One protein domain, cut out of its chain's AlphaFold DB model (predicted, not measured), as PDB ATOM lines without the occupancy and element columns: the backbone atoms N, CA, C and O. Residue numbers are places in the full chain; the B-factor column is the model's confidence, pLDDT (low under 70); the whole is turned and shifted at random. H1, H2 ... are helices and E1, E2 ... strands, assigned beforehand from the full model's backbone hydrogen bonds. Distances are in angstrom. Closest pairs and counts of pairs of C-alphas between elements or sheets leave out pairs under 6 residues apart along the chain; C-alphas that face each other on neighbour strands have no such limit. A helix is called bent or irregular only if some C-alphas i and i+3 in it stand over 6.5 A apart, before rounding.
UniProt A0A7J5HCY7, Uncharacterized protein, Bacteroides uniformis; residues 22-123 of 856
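What this domain is: This is residues 22 to 123 of the 856 residues of an uncharacterized protein of Bacteroides uniformis (UniProt A0A7J5HCY7). What shape do these atoms make? A two-stranded ribbon, E1 and E2, runs along one side of a small cluster of helices, with H5 in the middle, H2 and H3 packed on H5, and H4 packed on H2 and H3. A thin tail leads from E1 out to the short H1, and its residues 24 to 30 stick out at the far end. What is it built of? The printed part has 102 residues with five named helices and two named strands in the order H1, E1, H2, H3, H4, H5, E2; the class is mixed and the sheet, E1 then E2, is parallel. How compact is it? It is only just loose, close to extended, with a radius of gyration of the C-alphas of 19.0 A and spans of 63 by 31 by 20 A.

How they stand to each other: What does the first helix meet? H1, residues 22 to 26, touches no helix. How do the strands pair? E1, residues 41 to 45, and E2, residues 113 to 121, are parallel neighbours at 22 degrees; N 42 and O 113, 2.9 A apart, and N 117 and O 44, 2.8 A apart, are within hydrogen-bond range. How do the helices meet? H4, residues 73 to 84, touches H2, residues 48 to 56, with 78 to 83 alone, opposite ways at a shallow tilt of 25 degrees, closest C-alphas Lys 52 and Ala 82, 4.0 A. H3, residues 58 to 67, and H4 form a helical hairpin, closest C-alphas Ala 64 and Lys 75, 4.8 A. H5, residues 93 to 104, touches H2, about perpendicular at 86 degrees, closest C-alphas Ile 54 and Tyr 100, 5.9 A, and H3, closest C-alphas Asn 60 and Tyr 96, 5.6 A. What of sheet and backbones? E1, H2 to H5 and E2 form a strand-helix-strand unit, two parallel neighbour strands with helices between; the closest C-alphas of H5 and E2 are Ile 101 and Val 114, 7.7 A. Every O i to N i+4 pair is within hydrogen-bond range in H3, against 4 of 5 in H2, 6 of 8 in H4, 5 of 8 in H5 and 0 of 1 in H1, where O i to N i+3 gives 0 of 2.

Where its parts are: Where are the ends? C-alpha 22, in H1, is at (39.571, 32.090, 50.271), and C-alpha 121, in E2, at (18.555, 39.913, -5.645). How long are the elements? First to last C-alpha, H1 spans 6.2 A, E1 13.9 A, H2 13.4 A, H3 14.6 A, H4 15.8 A, H5 15.9 A and E2 24.2 A. H5 is irregular, but only just: C-alphas 95 and 98 are 6.8 A apart.

The domain as a whole: How large is it? The two C-alphas farthest apart, of Asp 25 and Asn 123, are 65.3 A apart, and the printed part has no cut. Which link is long? H1 to E1, with 14 residues. Where is confidence low? Residues 22 to 39 and 121 to 123 are under 70.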
ATOM      1  N   TYR A  22      39.814  30.773  49.656       52.69
ATOM      2  CA  TYR A  22      39.571  32.090  50.271       52.69
ATOM      3  C   TYR A  22      38.387  32.844  49.640       52.69
ATOM      4  O   TYR A  22      37.727  33.629  50.318       52.69
ATOM      5  N   ASN A  23      38.119  32.632  48.346       54.22
ATOM      6  CA  ASN A  23      37.027  33.316  47.649       54.22
ATOM      7  C   ASN A  23      35.657  32.656  47.895       54.22
ATOM      8  O   ASN A  23      34.686  33.394  48.048       54.22
ATOM      9  N   GLU A  24      35.578  31.320  48.002       53.03
ATOM     10  CA  GLU A  24      34.323  30.601  48.303       53.03
ATOM     11  C   GLU A  24      33.829  30.870  49.738       53.03
ATOM     12  O   GLU A  24      32.644  31.137  49.936       53.03
ATOM     13  N   ASP A  25      34.728  30.890  50.729       56.16
ATOM     14  CA  ASP A  25      34.351  31.029  52.146       56.16
ATOM     15  C   ASP A  25      34.021  32.469  52.583       56.16
ATOM     16  O   ASP A  25      33.329  32.686  53.586       56.16
ATOM     17  N   HIS A  26      34.523  33.481  51.866       58.03
ATOM     18  CA  HIS A  26      34.405  34.887  52.281       58.03
ATOM     19  C   HIS A  26      33.544  35.758  51.367       58.03
ATOM     20  O   HIS A  26      33.141  36.844  51.793       58.03
ATOM     21  N   PHE A  27      33.209  35.290  50.162       50.59
ATOM     22  CA  PHE A  27      32.323  36.007  49.246       50.59
ATOM     23  C   PHE A  27      31.301  35.067  48.571       50.59
ATOM     24  O   PHE A  27      31.336  34.897  47.349       50.59
ATOM     25  N   PRO A  28      30.349  34.485  49.332       44.47
ATOM     26  CA  PRO A  28      29.288  33.659  48.757       44.47
ATOM     27  C   PRO A  28      28.479  34.486  47.743       44.47
ATOM     28  O   PRO A  28      27.913  35.519  48.103       44.47
ATOM     29  N   GLY A  29      28.469  34.062  46.475       49.00
ATOM     30  CA  GLY A  29      27.800  34.759  45.366       49.00
ATOM     31  C   GLY A  29      28.688  35.680  44.513       49.00
ATOM     32  O   GLY A  29      28.181  36.317  43.593       49.00
ATOM     33  N   TYR A  30      30.003  35.768  44.758       45.00
ATOM     34  CA  TYR A  30      30.894  36.587  43.913       45.00
ATOM     35  C   TYR A  30      31.134  35.977  42.525       45.00
ATOM     36  O   TYR A  30      31.251  36.716  41.549       45.00
ATOM     37  N   ASP A  31      31.127  34.645  42.420       49.91
ATOM     38  CA  ASP A  31      31.181  33.947  41.129       49.91
ATOM     39  C   ASP A  31      29.867  34.096  40.333       49.91
ATOM     40  O   ASP A  31      29.891  34.070  39.105       49.91
ATOM     41  N   GLU A  32      28.733  34.358  40.998       47.66
ATOM     42  CA  GLU A  32      27.445  34.657  40.341       47.66
ATOM     43  C   GLU A  32      27.341  36.116  39.851       47.66
ATOM     44  O   GLU A  32      26.487  36.437  39.024       47.66
ATOM     45  N   LEU A  33      28.239  37.001  40.303       51.12
ATOM     46  CA  LEU A  33      28.385  38.382  39.816       51.12
ATOM     47  C   LEU A  33      29.504  38.529  38.766       51.12
ATOM     48  O   LEU A  33      29.914  39.647  38.436       51.12
ATOM     49  N   ALA A  34      30.011  37.417  38.228       46.91
ATOM     50  CA  ALA A  34      31.099  37.421  37.263       46.91
ATOM     51  C   ALA A  34      30.614  37.748  35.836       46.91
ATOM     52  O   ALA A  34      29.896  36.980  35.204       46.91
ATOM     53  N   GLN A  35      31.156  38.861  35.328       49.72
ATOM     54  CA  GLN A  35      31.070  39.449  33.982       49.72
ATOM     55  C   GLN A  35      29.929  40.469  33.773       49.72
ATOM     56  O   GLN A  35      28.751  40.118  33.843       49.72
ATOM     57  N   PRO A  36      30.250  41.755  33.495       45.06
ATOM     58  CA  PRO A  36      29.271  42.691  32.953       45.06
ATOM     59  C   PRO A  36      28.715  42.111  31.650       45.06
ATOM     60  O   PRO A  36      29.491  41.896  30.726       45.06
ATOM     61  N   LYS A  37      27.403  41.856  31.588       52.28
ATOM     62  CA  LYS A  37      26.734  41.419  30.357       52.28
ATOM     63  C   LYS A  37      26.661  42.586  29.375       52.28
ATOM     64  O   LYS A  37      25.930  43.546  29.623       52.28
ATOM     65  N   ASP A  38      27.397  42.503  28.278       59.91
ATOM     66  CA  ASP A  38      27.453  43.520  27.230       59.91
ATOM     67  C   ASP A  38      26.396  43.247  26.147       59.91
ATOM     68  O   ASP A  38      26.694  42.810  25.033       59.91
ATOM     69  N   VAL A  39      25.121  43.422  26.524       68.00
ATOM     70  CA  VAL A  39      23.949  43.142  25.675       68.00
ATOM     71  C   VAL A  39      23.435  44.426  25.036       68.00
ATOM     72  O   VAL A  39      22.791  45.232  25.712       68.00
ATOM     73  N   TRP A  40      23.665  44.601  23.732       73.56
ATOM     74  CA  TRP A  40      23.279  45.804  22.979       73.56
ATOM     75  C   TRP A  40      22.527  45.489  21.680       73.56
ATOM     76  O   TRP A  40      22.607  44.387  21.139       73.56
ATOM     77  N   ASN A  41      21.819  46.501  21.170       78.56
ATOM     78  CA  ASN A  41      21.192  46.487  19.850       78.56
ATOM     79  C   ASN A  41      21.943  47.453  18.924       78.56
ATOM     80  O   ASN A  41      22.143  48.607  19.304       78.56
ATOM     81  N   ASP A  42      22.308  47.015  17.723       81.50
ATOM     82  CA  ASP A  42      22.944  47.866  16.712       81.50
ATOM     83  C   ASP A  42      22.327  47.658  15.321       81.50
ATOM     84  O   ASP A  42      21.680  46.643  15.049       81.50
ATOM     85  N   THR A  43      22.538  48.622  14.427       83.25
ATOM     86  CA  THR A  43      22.074  48.568  13.042       83.25
ATOM     87  C   THR A  43      23.227  48.840  12.082       83.25
ATOM     88  O   THR A  43      23.824  49.913  12.093       83.25
ATOM     89  N   ILE A  44      23.493  47.895  11.177       88.19
ATOM     90  CA  ILE A  44      24.462  48.048  10.087       88.19
ATOM     91  C   ILE A  44      23.720  48.272   8.770       88.19
ATOM     92  O   ILE A  44      22.845  47.495   8.402       88.19
ATOM     93  N   THR A  45      24.140  49.262   7.986       89.69
ATOM     94  CA  THR A  45      23.824  49.336   6.552       89.69
ATOM     95  C   THR A  45      25.064  48.985   5.745       89.69
ATOM     96  O   THR A  45      26.072  49.683   5.845       89.69
ATOM     97  N   LEU A  46      25.000  47.910   4.954       89.94
ATOM     98  CA  LEU A  46      26.138  47.471   4.146       89.94
ATOM     99  C   LEU A  46      26.445  48.476   3.033       89.94
ATOM    100  O   LEU A  46      25.591  48.774   2.193       89.94
ATOM    101  N   ALA A  47      27.689  48.944   2.987       89.00
ATOM    102  CA  ALA A  47      28.241  49.667   1.852       89.00
ATOM    103  C   ALA A  47      28.792  48.690   0.798       89.00
ATOM    104  O   ALA A  47      29.073  47.527   1.078       89.00
ATOM    105  N   ASP A  48      29.031  49.175  -0.421       80.38
ATOM    106  CA  ASP A  48      29.558  48.364  -1.530       80.38
ATOM    107  C   ASP A  48      30.850  47.594  -1.171       80.38
ATOM    108  O   ASP A  48      31.048  46.463  -1.610       80.38
ATOM    109  N   ALA A  49      31.727  48.182  -0.349       86.75
ATOM    110  CA  ALA A  49      32.976  47.547   0.084       86.75
ATOM    111  C   ALA A  49      32.764  46.387   1.079       86.75
ATOM    112  O   ALA A  49      33.622  45.504   1.195       86.75
ATOM    113  N   ASP A  50      31.634  46.369   1.787       93.88
ATOM    114  CA  ASP A  50      31.332  45.339   2.776       93.88
ATOM    115  C   ASP A  50      31.034  43.996   2.105       93.88
ATOM    116  O   ASP A  50      31.518  42.978   2.584       93.88
ATOM    117  N   TYR A  51      30.371  43.969   0.944       91.06
ATOM    118  CA  TYR A  51      30.096  42.730   0.193       91.06
ATOM    119  C   TYR A  51      31.373  41.982  -0.205       91.06
ATOM    120  O   TYR A  51      31.463  40.764  -0.055       91.06
ATOM    121  N   LYS A  52      32.408  42.717  -0.630       91.19
ATOM    122  CA  LYS A  52      33.733  42.142  -0.894       91.19
ATOM    123  C   LYS A  52      34.387  41.602   0.377       91.19
ATOM    124  O   LYS A  52      35.062  40.577   0.331       91.19
ATOM    125  N   THR A  53      34.199  42.292   1.500       95.44
ATOM    126  CA  THR A  53      34.706  41.840   2.800       95.44
ATOM    127  C   THR A  53      34.011  40.545   3.217       95.44
ATOM    128  O   THR A  53      34.694  39.588   3.553       95.44
ATOM    129  N   ILE A  54      32.681  40.481   3.101       96.00
ATOM    130  CA  ILE A  54      31.844  39.321   3.439       96.00
ATOM    131  C   ILE A  54      32.241  38.087   2.622       96.00
ATOM    132  O   ILE A  54      32.479  37.029   3.204       96.00
ATOM    133  N   ALA A  55      32.384  38.224   1.300       93.12
ATOM    134  CA  ALA A  55      32.840  37.142   0.423       93.12
ATOM    135  C   ALA A  55      34.295  36.710   0.700       93.12
ATOM    136  O   ALA A  55      34.699  35.586   0.407       93.12
ATOM    137  N   GLY A  56      35.101  37.612   1.266       94.38
ATOM    138  CA  GLY A  56      36.503  37.375   1.591       94.38
ATOM    139  C   GLY A  56      36.747  36.637   2.910       94.38
ATOM    140  O   GLY A  56      37.874  36.190   3.116       94.38
ATOM    141  N   ILE A  57      35.743  36.506   3.785       95.81
ATOM    142  CA  ILE A  57      35.880  35.835   5.087       95.81
ATOM    143  C   ILE A  57      36.090  34.331   4.874       95.81
ATOM    144  O   ILE A  57      35.271  33.674   4.237       95.81
ATOM    145  N   GLU A  58      37.157  33.772   5.451       95.31
ATOM    146  CA  GLU A  58      37.500  32.348   5.287       95.31
ATOM    147  C   GLU A  58      36.373  31.412   5.746       95.31
ATOM    148  O   GLU A  58      35.996  30.515   5.000       95.31
ATOM    149  N   ALA A  59      35.731  31.694   6.886       93.44
ATOM    150  CA  ALA A  59      34.581  30.918   7.362       93.44
ATOM    151  C   ALA A  59      33.408  30.894   6.358       93.44
ATOM    152  O   ALA A  59      32.742  29.873   6.205       93.44
ATOM    153  N   ASN A  60      33.181  31.989   5.622       95.50
ATOM    154  CA  ASN A  60      32.134  32.046   4.600       95.50
ATOM    155  C   ASN A  60      32.504  31.214   3.367       95.50
ATOM    156  O   ASN A  60      31.642  30.537   2.811       95.50
ATOM    157  N   LYS A  61      33.779  31.223   2.956       93.38
ATOM    158  CA  LYS A  61      34.274  30.398   1.841       93.38
ATOM    159  C   LYS A  61      34.180  28.910   2.156       93.38
ATOM    160  O   LYS A  61      33.740  28.136   1.309       93.38
ATOM    161  N   GLU A  62      34.562  28.522   3.371       92.62
ATOM    162  CA  GLU A  62      34.439  27.146   3.854       92.62
ATOM    163  C   GLU A  62      32.971  26.706   3.904       92.62
ATOM    164  O   GLU A  62      32.633  25.634   3.397       92.62
ATOM    165  N   LEU A  63      32.080  27.562   4.423       91.06
ATOM    166  CA  LEU A  63      30.641  27.301   4.436       91.06
ATOM    167  C   LEU A  63      30.096  27.116   3.020       91.06
ATOM    168  O   LEU A  63      29.417  26.124   2.767       91.06
ATOM    169  N   ALA A  64      30.416  28.017   2.091       89.62
ATOM    170  CA  ALA A  64      29.960  27.931   0.709       89.62
ATOM    171  C   ALA A  64      30.434  26.638   0.023       89.62
ATOM    172  O   ALA A  64      29.633  25.945  -0.603       89.62
ATOM    173  N   LEU A  65      31.705  26.260   0.197       90.88
ATOM    174  CA  LEU A  65      32.248  25.015  -0.354       90.88
ATOM    175  C   LEU A  65      31.578  23.770   0.249       90.88
ATOM    176  O   LEU A  65      31.342  22.798  -0.460       90.88
ATOM    177  N   SER A  66      31.220  23.796   1.537       90.62
ATOM    178  CA  SER A  66      30.555  22.663   2.200       90.62
ATOM    179  C   SER A  66      29.154  22.359   1.651       90.62
ATOM    180  O   SER A  66      28.680  21.231   1.780       90.62
ATOM    181  N   LYS A  67      28.486  23.348   1.039       85.69
ATOM    182  CA  LYS A  67      27.125  23.205   0.500       85.69
ATOM    183  C   LYS A  67      27.092  22.473  -0.839       85.69
ATOM    184  O   LYS A  67      26.094  21.821  -1.130       85.69
ATOM    185  N   ASP A  68      28.163  22.570  -1.624       86.12
ATOM    186  CA  ASP A  68      28.334  21.852  -2.893       86.12
ATOM    187  C   ASP A  68      29.829  21.598  -3.167       86.12
ATOM    188  O   ASP A  68      30.463  22.353  -3.913       86.12
ATOM    189  N   PRO A  69      30.417  20.559  -2.543       81.75
ATOM    190  CA  PRO A  69      31.854  20.300  -2.640       81.75
ATOM    191  C   PRO A  69      32.330  19.908  -4.045       81.75
ATOM    192  O   PRO A  69      33.512  20.062  -4.344       81.75
ATOM    193  N   GLU A  70      31.441  19.368  -4.886       74.50
ATOM    194  CA  GLU A  70      31.782  18.837  -6.213       74.50
ATOM    195  C   GLU A  70      31.417  19.803  -7.348       74.50
ATOM    196  O   GLU A  70      32.158  19.890  -8.328       74.50
ATOM    197  N   GLY A  71      30.300  20.531  -7.233       73.25
ATOM    198  CA  GLY A  71      29.834  21.480  -8.248       73.25
ATOM    199  C   GLY A  71      30.303  22.923  -8.040       73.25
ATOM    200  O   GLY A  71      30.196  23.727  -8.964       73.25
ATOM    201  N   GLU A  72      30.845  23.258  -6.862       85.25
ATOM    202  CA  GLU A  72      31.304  24.601  -6.464       85.25
ATOM    203  C   GLU A  72      30.260  25.729  -6.645       85.25
ATOM    204  O   GLU A  72      30.608  26.913  -6.596       85.25
ATOM    205  N   THR A  73      28.972  25.398  -6.796       77.69
ATOM    206  CA  THR A  73      27.909  26.356  -7.156       77.69
ATOM    207  C   THR A  73      27.809  27.502  -6.145       77.69
ATOM    208  O   THR A  73      27.890  28.678  -6.500       77.69
ATOM    209  N   PHE A  74      27.722  27.173  -4.854       84.06
ATOM    210  CA  PHE A  74      27.596  28.163  -3.776       84.06
ATOM    211  C   PHE A  74      28.886  28.963  -3.549       84.06
ATOM    212  O   PHE A  74      28.832  30.116  -3.122       84.06
ATOM    213  N   LYS A  75      30.050  28.377  -3.857       89.25
ATOM    214  CA  LYS A  75      31.347  29.065  -3.791       89.25
ATOM    215  C   LYS A  75      31.438  30.129  -4.883       89.25
ATOM    216  O   LYS A  75      31.755  31.275  -4.573       89.25
ATOM    217  N   ALA A  76      31.084  29.781  -6.121       82.00
ATOM    218  CA  ALA A  76      31.007  30.739  -7.220       82.00
ATOM    219  C   ALA A  76      29.973  31.842  -6.935       82.00
ATOM    220  O   ALA A  76      30.244  33.023  -7.157       82.00
ATOM    221  N   ALA A  77      28.816  31.479  -6.372       77.81
ATOM    222  CA  ALA A  77      27.789  32.439  -5.981       77.81
ATOM    223  C   ALA A  77      28.280  33.404  -4.883       77.81
ATOM    224  O   ALA A  77      28.067  34.610  -4.997       77.81
ATOM    225  N   LEU A  78      28.997  32.917  -3.859       90.12
ATOM    226  CA  LEU A  78      29.610  33.764  -2.827       90.12
ATOM    227  C   LEU A  78      30.689  34.692  -3.406       90.12
ATOM    228  O   LEU A  78      30.731  35.872  -3.058       90.12
ATOM    229  N   GLU A  79      31.551  34.193  -4.294       87.50
ATOM    230  CA  GLU A  79      32.548  35.023  -4.982       87.50
ATOM    231  C   GLU A  79      31.874  36.139  -5.797       87.50
ATOM    232  O   GLU A  79      32.327  37.289  -5.772       87.50
ATOM    233  N   ALA A  80      30.744  35.837  -6.444       76.25
ATOM    234  CA  ALA A  80      29.964  36.806  -7.205       76.25
ATOM    235  C   ALA A  80      29.350  37.912  -6.326       76.25
ATOM    236  O   ALA A  80      29.261  39.053  -6.787       76.25
ATOM    237  N   VAL A  81      29.011  37.646  -5.053       81.56
ATOM    238  CA  VAL A  81      28.506  38.674  -4.110       81.56
ATOM    239  C   VAL A  81      29.464  39.868  -4.013       81.56
ATOM    240  O   VAL A  81      29.016  41.015  -3.954       81.56
ATOM    241  N   ALA A  82      30.782  39.635  -4.075       81.00
ATOM    242  CA  ALA A  82      31.788  40.699  -4.020       81.00
ATOM    243  C   ALA A  82      31.691  41.698  -5.186       81.00
ATOM    244  O   ALA A  82      31.978  42.882  -5.000       81.00
ATOM    245  N   GLY A  83      31.333  41.218  -6.382       70.56
ATOM    246  CA  GLY A  83      31.180  42.037  -7.586       70.56
ATOM    247  C   GLY A  83      29.775  42.615  -7.728       70.56
ATOM    248  O   GLY A  83      29.618  43.795  -8.039       70.56
ATOM    249  N   ASN A  84      28.771  41.792  -7.434       73.88
ATOM    250  CA  ASN A  84      27.359  42.108  -7.612       73.88
ATOM    251  C   ASN A  84      26.836  43.094  -6.559       73.88
ATOM    252  O   ASN A  84      25.960  43.899  -6.858       73.88
ATOM    253  N   LYS A  85      27.414  43.094  -5.346       83.19
ATOM    254  CA  LYS A  85      27.018  43.960  -4.216       83.19
ATOM    255  C   LYS A  85      25.591  43.697  -3.716       83.19
ATOM    256  O   LYS A  85      24.926  44.600  -3.203       83.19
ATOM    257  N   TYR A  86      25.127  42.464  -3.886       83.06
ATOM    258  CA  TYR A  86      23.875  41.940  -3.355       83.06
ATOM    259  C   TYR A  86      23.990  40.427  -3.139       83.06
ATOM    260  O   TYR A  86      24.843  39.768  -3.737       83.06
ATOM    261  N   PHE A  87      23.135  39.888  -2.274       84.62
ATOM    262  CA  PHE A  87      22.991  38.450  -2.029       84.62
ATOM    263  C   PHE A  87      21.988  37.820  -3.004       84.62
ATOM    264  O   PHE A  87      21.194  38.535  -3.607       84.62
ATOM    265  N   THR A  88      22.025  36.502  -3.186       80.38
ATOM    266  CA  THR A  88      21.141  35.763  -4.112       80.38
ATOM    267  C   THR A  88      20.537  34.541  -3.416       80.38
ATOM    268  O   THR A  88      20.914  34.221  -2.292       80.38
ATOM    269  N   GLU A  89      19.625  33.816  -4.070       76.38
ATOM    270  CA  GLU A  89      19.124  32.535  -3.535       76.38
ATOM    271  C   GLU A  89      20.242  31.490  -3.372       76.38
ATOM    272  O   GLU A  89      20.258  30.738  -2.401       76.38
ATOM    273  N   GLU A  90      21.218  31.492  -4.284       80.06
ATOM    274  CA  GLU A  90      22.409  30.630  -4.258       80.06
ATOM    275  C   GLU A  90      23.531  31.192  -3.366       80.06
ATOM    276  O   GLU A  90      24.543  30.541  -3.130       80.06
ATOM    277  N   ALA A  91      23.370  32.405  -2.839       86.00
ATOM    278  CA  ALA A  91      24.259  32.984  -1.845       86.00
ATOM    279  C   ALA A  91      23.454  33.817  -0.836       86.00
ATOM    280  O   ALA A  91      23.541  35.048  -0.849       86.00
ATOM    281  N   PRO A  92      22.643  33.179   0.025       85.75
ATOM    282  CA  PRO A  92      21.689  33.896   0.853       85.75
ATOM    283  C   PRO A  92      22.390  34.626   2.004       85.75
ATOM    284  O   PRO A  92      23.288  34.093   2.660       85.75
ATOM    285  N   ALA A  93      21.943  35.851   2.289       85.56
ATOM    286  CA  ALA A  93      22.550  36.723   3.299       85.56
ATOM    287  C   ALA A  93      22.626  36.076   4.694       85.56
ATOM    288  O   ALA A  93      23.626  36.234   5.395       85.56
ATOM    289  N   VAL A  94      21.608  35.291   5.064       86.12
ATOM    290  CA  VAL A  94      21.541  34.567   6.345       86.12
ATOM    291  C   VAL A  94      22.735  33.639   6.586       86.12
ATOM    292  O   VAL A  94      23.116  33.431   7.732       86.12
ATOM    293  N   TRP A  95      23.373  33.115   5.536       90.88
ATOM    294  CA  TRP A  95      24.527  32.224   5.694       90.88
ATOM    295  C   TRP A  95      25.824  32.971   5.985       90.88
ATOM    296  O   TRP A  95      26.659  32.474   6.733       90.88
ATOM    297  N   TYR A  96      26.001  34.155   5.402       94.19
ATOM    298  CA  TYR A  96      27.310  34.811   5.353       94.19
ATOM    299  C   TYR A  96      27.423  36.051   6.245       94.19
ATOM    300  O   TYR A  96      28.531  36.469   6.598       94.19
ATOM    301  N   LEU A  97      26.290  36.648   6.628       94.50
ATOM    302  CA  LEU A  97      26.259  37.773   7.560       94.50
ATOM    303  C   LEU A  97      26.658  37.411   9.000       94.50
ATOM    304  O   LEU A  97      27.347  38.239   9.593       94.50
ATOM    305  N   PRO A  98      26.357  36.221   9.562       93.88
ATOM    306  CA  PRO A  98      26.809  35.853  10.908       93.88
ATOM    307  C   PRO A  98      28.319  36.016  11.119       93.88
ATOM    308  O   PRO A  98      28.748  36.666  12.072       93.88
ATOM    309  N   ALA A  99      29.141  35.511  10.191       93.75
ATOM    310  CA  ALA A  99      30.597  35.624  10.284       93.75
ATOM    311  C   ALA A  99      31.077  37.080  10.148       93.75
ATOM    312  O   ALA A  99      32.036  37.497  10.800       93.75
ATOM    313  N   TYR A 100      30.389  37.881   9.330       95.25
ATOM    314  CA  TYR A 100      30.680  39.305   9.187       95.25
ATOM    315  C   TYR A 100      30.331  40.095  10.456       95.25
ATOM    316  O   TYR A 100      31.154  40.888  10.917       95.25
ATOM    317  N   ILE A 101      29.174  39.833  11.069       93.75
ATOM    318  CA  ILE A 101      28.760  40.439  12.342       93.75
ATOM    319  C   ILE A 101      29.738  40.036  13.450       93.75
ATOM    320  O   ILE A 101      30.237  40.909  14.153       93.75
ATOM    321  N   ALA A 102      30.109  38.755  13.545       91.50
ATOM    322  CA  ALA A 102      31.114  38.279  14.497       91.50
ATOM    323  C   ALA A 102      32.472  38.983  14.319       91.50
ATOM    324  O   ALA A 102      33.128  39.320  15.302       91.50
ATOM    325  N   SER A 103      32.877  39.262  13.073       90.69
ATOM    326  CA  SER A 103      34.119  39.995  12.789       90.69
ATOM    327  C   SER A 103      34.075  41.468  13.223       90.69
ATOM    328  O   SER A 103      35.113  42.039  13.560       90.69
ATOM    329  N   LYS A 104      32.886  42.088  13.224       88.50
ATOM    330  CA  LYS A 104      32.659  43.494  13.605       88.50
ATOM    331  C   LYS A 104      32.426  43.659  15.106       88.50
ATOM    332  O   LYS A 104      32.919  44.623  15.686       88.50
ATOM    333  N   TYR A 105      31.722  42.712  15.723       88.44
ATOM    334  CA  TYR A 105      31.324  42.736  17.131       88.44
ATOM    335  C   TYR A 105      31.772  41.465  17.872       88.44
ATOM    336  O   TYR A 105      30.942  40.658  18.298       88.44
ATOM    337  N   PRO A 106      33.087  41.266  18.067       82.69
ATOM    338  CA  PRO A 106      33.599  40.062  18.721       82.69
ATOM    339  C   PRO A 106      33.271  39.983  20.223       82.69
ATOM    340  O   PRO A 106      33.370  38.904  20.798       82.69
ATOM    341  N   TYR A 107      32.884  41.098  20.856       80.69
ATOM    342  CA  TYR A 107      32.726  41.216  22.314       80.69
ATOM    343  C   TYR A 107      31.275  41.223  22.819       80.69
ATOM    344  O   TYR A 107      31.080  41.193  24.023       80.69
ATOM    345  N   MET A 108      30.273  41.281  21.934       81.81
ATOM    346  CA  MET A 108      28.860  41.311  22.346       81.81
ATOM    347  C   MET A 108      28.459  40.005  23.038       81.81
ATOM    348  O   MET A 108      28.842  38.939  22.557       81.81
ATOM    349  N   ASP A 109      27.660  40.069  24.099       79.12
ATOM    350  CA  ASP A 109      27.175  38.880  24.813       79.12
ATOM    351  C   ASP A 109      25.859  38.340  24.234       79.12
ATOM    352  O   ASP A 109      25.185  38.999  23.431       79.12
ATOM    353  N   ASP A 110      25.492  37.120  24.636       77.00
ATOM    354  CA  ASP A 110      24.226  36.487  24.260       77.00
ATOM    355  C   ASP A 110      23.024  37.386  24.601       77.00
ATOM    356  O   ASP A 110      22.981  38.044  25.642       77.00
ATOM    357  N   ASN A 111      22.019  37.366  23.723       71.56
ATOM    358  CA  ASN A 111      20.864  38.267  23.619       71.56
ATOM    359  C   ASN A 111      21.118  39.627  22.945       71.56
ATOM    360  O   ASN A 111      20.164  40.388  22.767       71.56
ATOM    361  N   SER A 112      22.349  39.938  22.517       82.25
ATOM    362  CA  SER A 112      22.607  41.117  21.671       82.25
ATOM    363  C   SER A 112      21.932  40.982  20.307       82.25
ATOM    364  O   SER A 112      21.833  39.872  19.782       82.25
ATOM    365  N   LYS A 113      21.501  42.097  19.703       82.62
ATOM    366  CA  LYS A 113      20.849  42.100  18.382       82.62
ATOM    367  C   LYS A 113      21.547  43.021  17.400       82.62
ATOM    368  O   LYS A 113      21.891  44.150  17.728       82.62
ATOM    369  N   VAL A 114      21.694  42.566  16.162       84.94
ATOM    370  CA  VAL A 114      22.209  43.387  15.064       84.94
ATOM    371  C   VAL A 114      21.250  43.307  13.889       84.94
ATOM    372  O   VAL A 114      21.058  42.243  13.298       84.94
ATOM    373  N   THR A 115      20.656  44.439  13.528       79.31
ATOM    374  CA  THR A 115      19.851  44.574  12.313       79.31
ATOM    375  C   THR A 115      20.756  44.967  11.154       79.31
ATOM    376  O   THR A 115      21.446  45.980  11.202       79.31
ATOM    377  N   VAL A 116      20.767  44.177  10.085       87.69
ATOM    378  CA  VAL A 116      21.564  44.439   8.888       87.69
ATOM    379  C   VAL A 116      20.645  44.818   7.733       87.69
ATOM    380  O   VAL A 116      19.815  44.021   7.300       87.69
ATOM    381  N   HIS A 117      20.829  46.023   7.202       77.38
ATOM    382  CA  HIS A 117      20.282  46.460   5.925       77.38
ATOM    383  C   HIS A 117      21.257  46.092   4.805       77.38
ATOM    384  O   HIS A 117      22.413  46.526   4.795       77.38
ATOM    385  N   TYR A 118      20.784  45.298   3.852       85.62
ATOM    386  CA  TYR A 118      21.564  44.771   2.737       85.62
ATOM    387  C   TYR A 118      20.756  44.829   1.438       85.62
ATOM    388  O   TYR A 118      19.591  45.212   1.426       85.62
ATOM    389  N   LYS A 119      21.380  44.465   0.324       79.06
ATOM    390  CA  LYS A 119      20.731  44.331  -0.978       79.06
ATOM    391  C   LYS A 119      20.571  42.849  -1.290       79.06
ATOM    392  O   LYS A 119      21.554  42.109  -1.224       79.06
ATOM    393  N   ASN A 120      19.358  42.414  -1.604       77.62
ATOM    394  CA  ASN A 120      19.083  41.051  -2.054       77.62
ATOM    395  C   ASN A 120      18.629  41.082  -3.503       77.62
ATOM    396  O   ASN A 120      17.898  41.994  -3.875       77.62
ATOM    397  N   TYR A 121      19.028  40.090  -4.285       63.44
ATOM    398  CA  TYR A 121      18.555  39.913  -5.645       63.44
ATOM    399  C   TYR A 121      17.035  39.746  -5.642       63.44
ATOM    400  O   TYR A 121      16.517  38.839  -4.989       63.44
ATOM    401  N   GLU A 122      16.333  40.618  -6.361       57.44
ATOM    402  CA  GLU A 122      14.955  40.342  -6.760       57.44
ATOM    403  C   GLU A 122      14.974  39.729  -8.150       57.44
ATOM    404  O   GLU A 122      15.808  40.070  -8.989       57.44
ATOM    405  N   ASN A 123      14.075  38.769  -8.360       53.09
ATOM    406  CA  ASN A 123      14.032  37.965  -9.565       53.09
ATOM    407  C   ASN A 123      13.849  38.881 -10.782       53.09
ATOM    408  O   ASN A 123      12.753  39.381 -11.036       53.09
TER     409      ASN A 123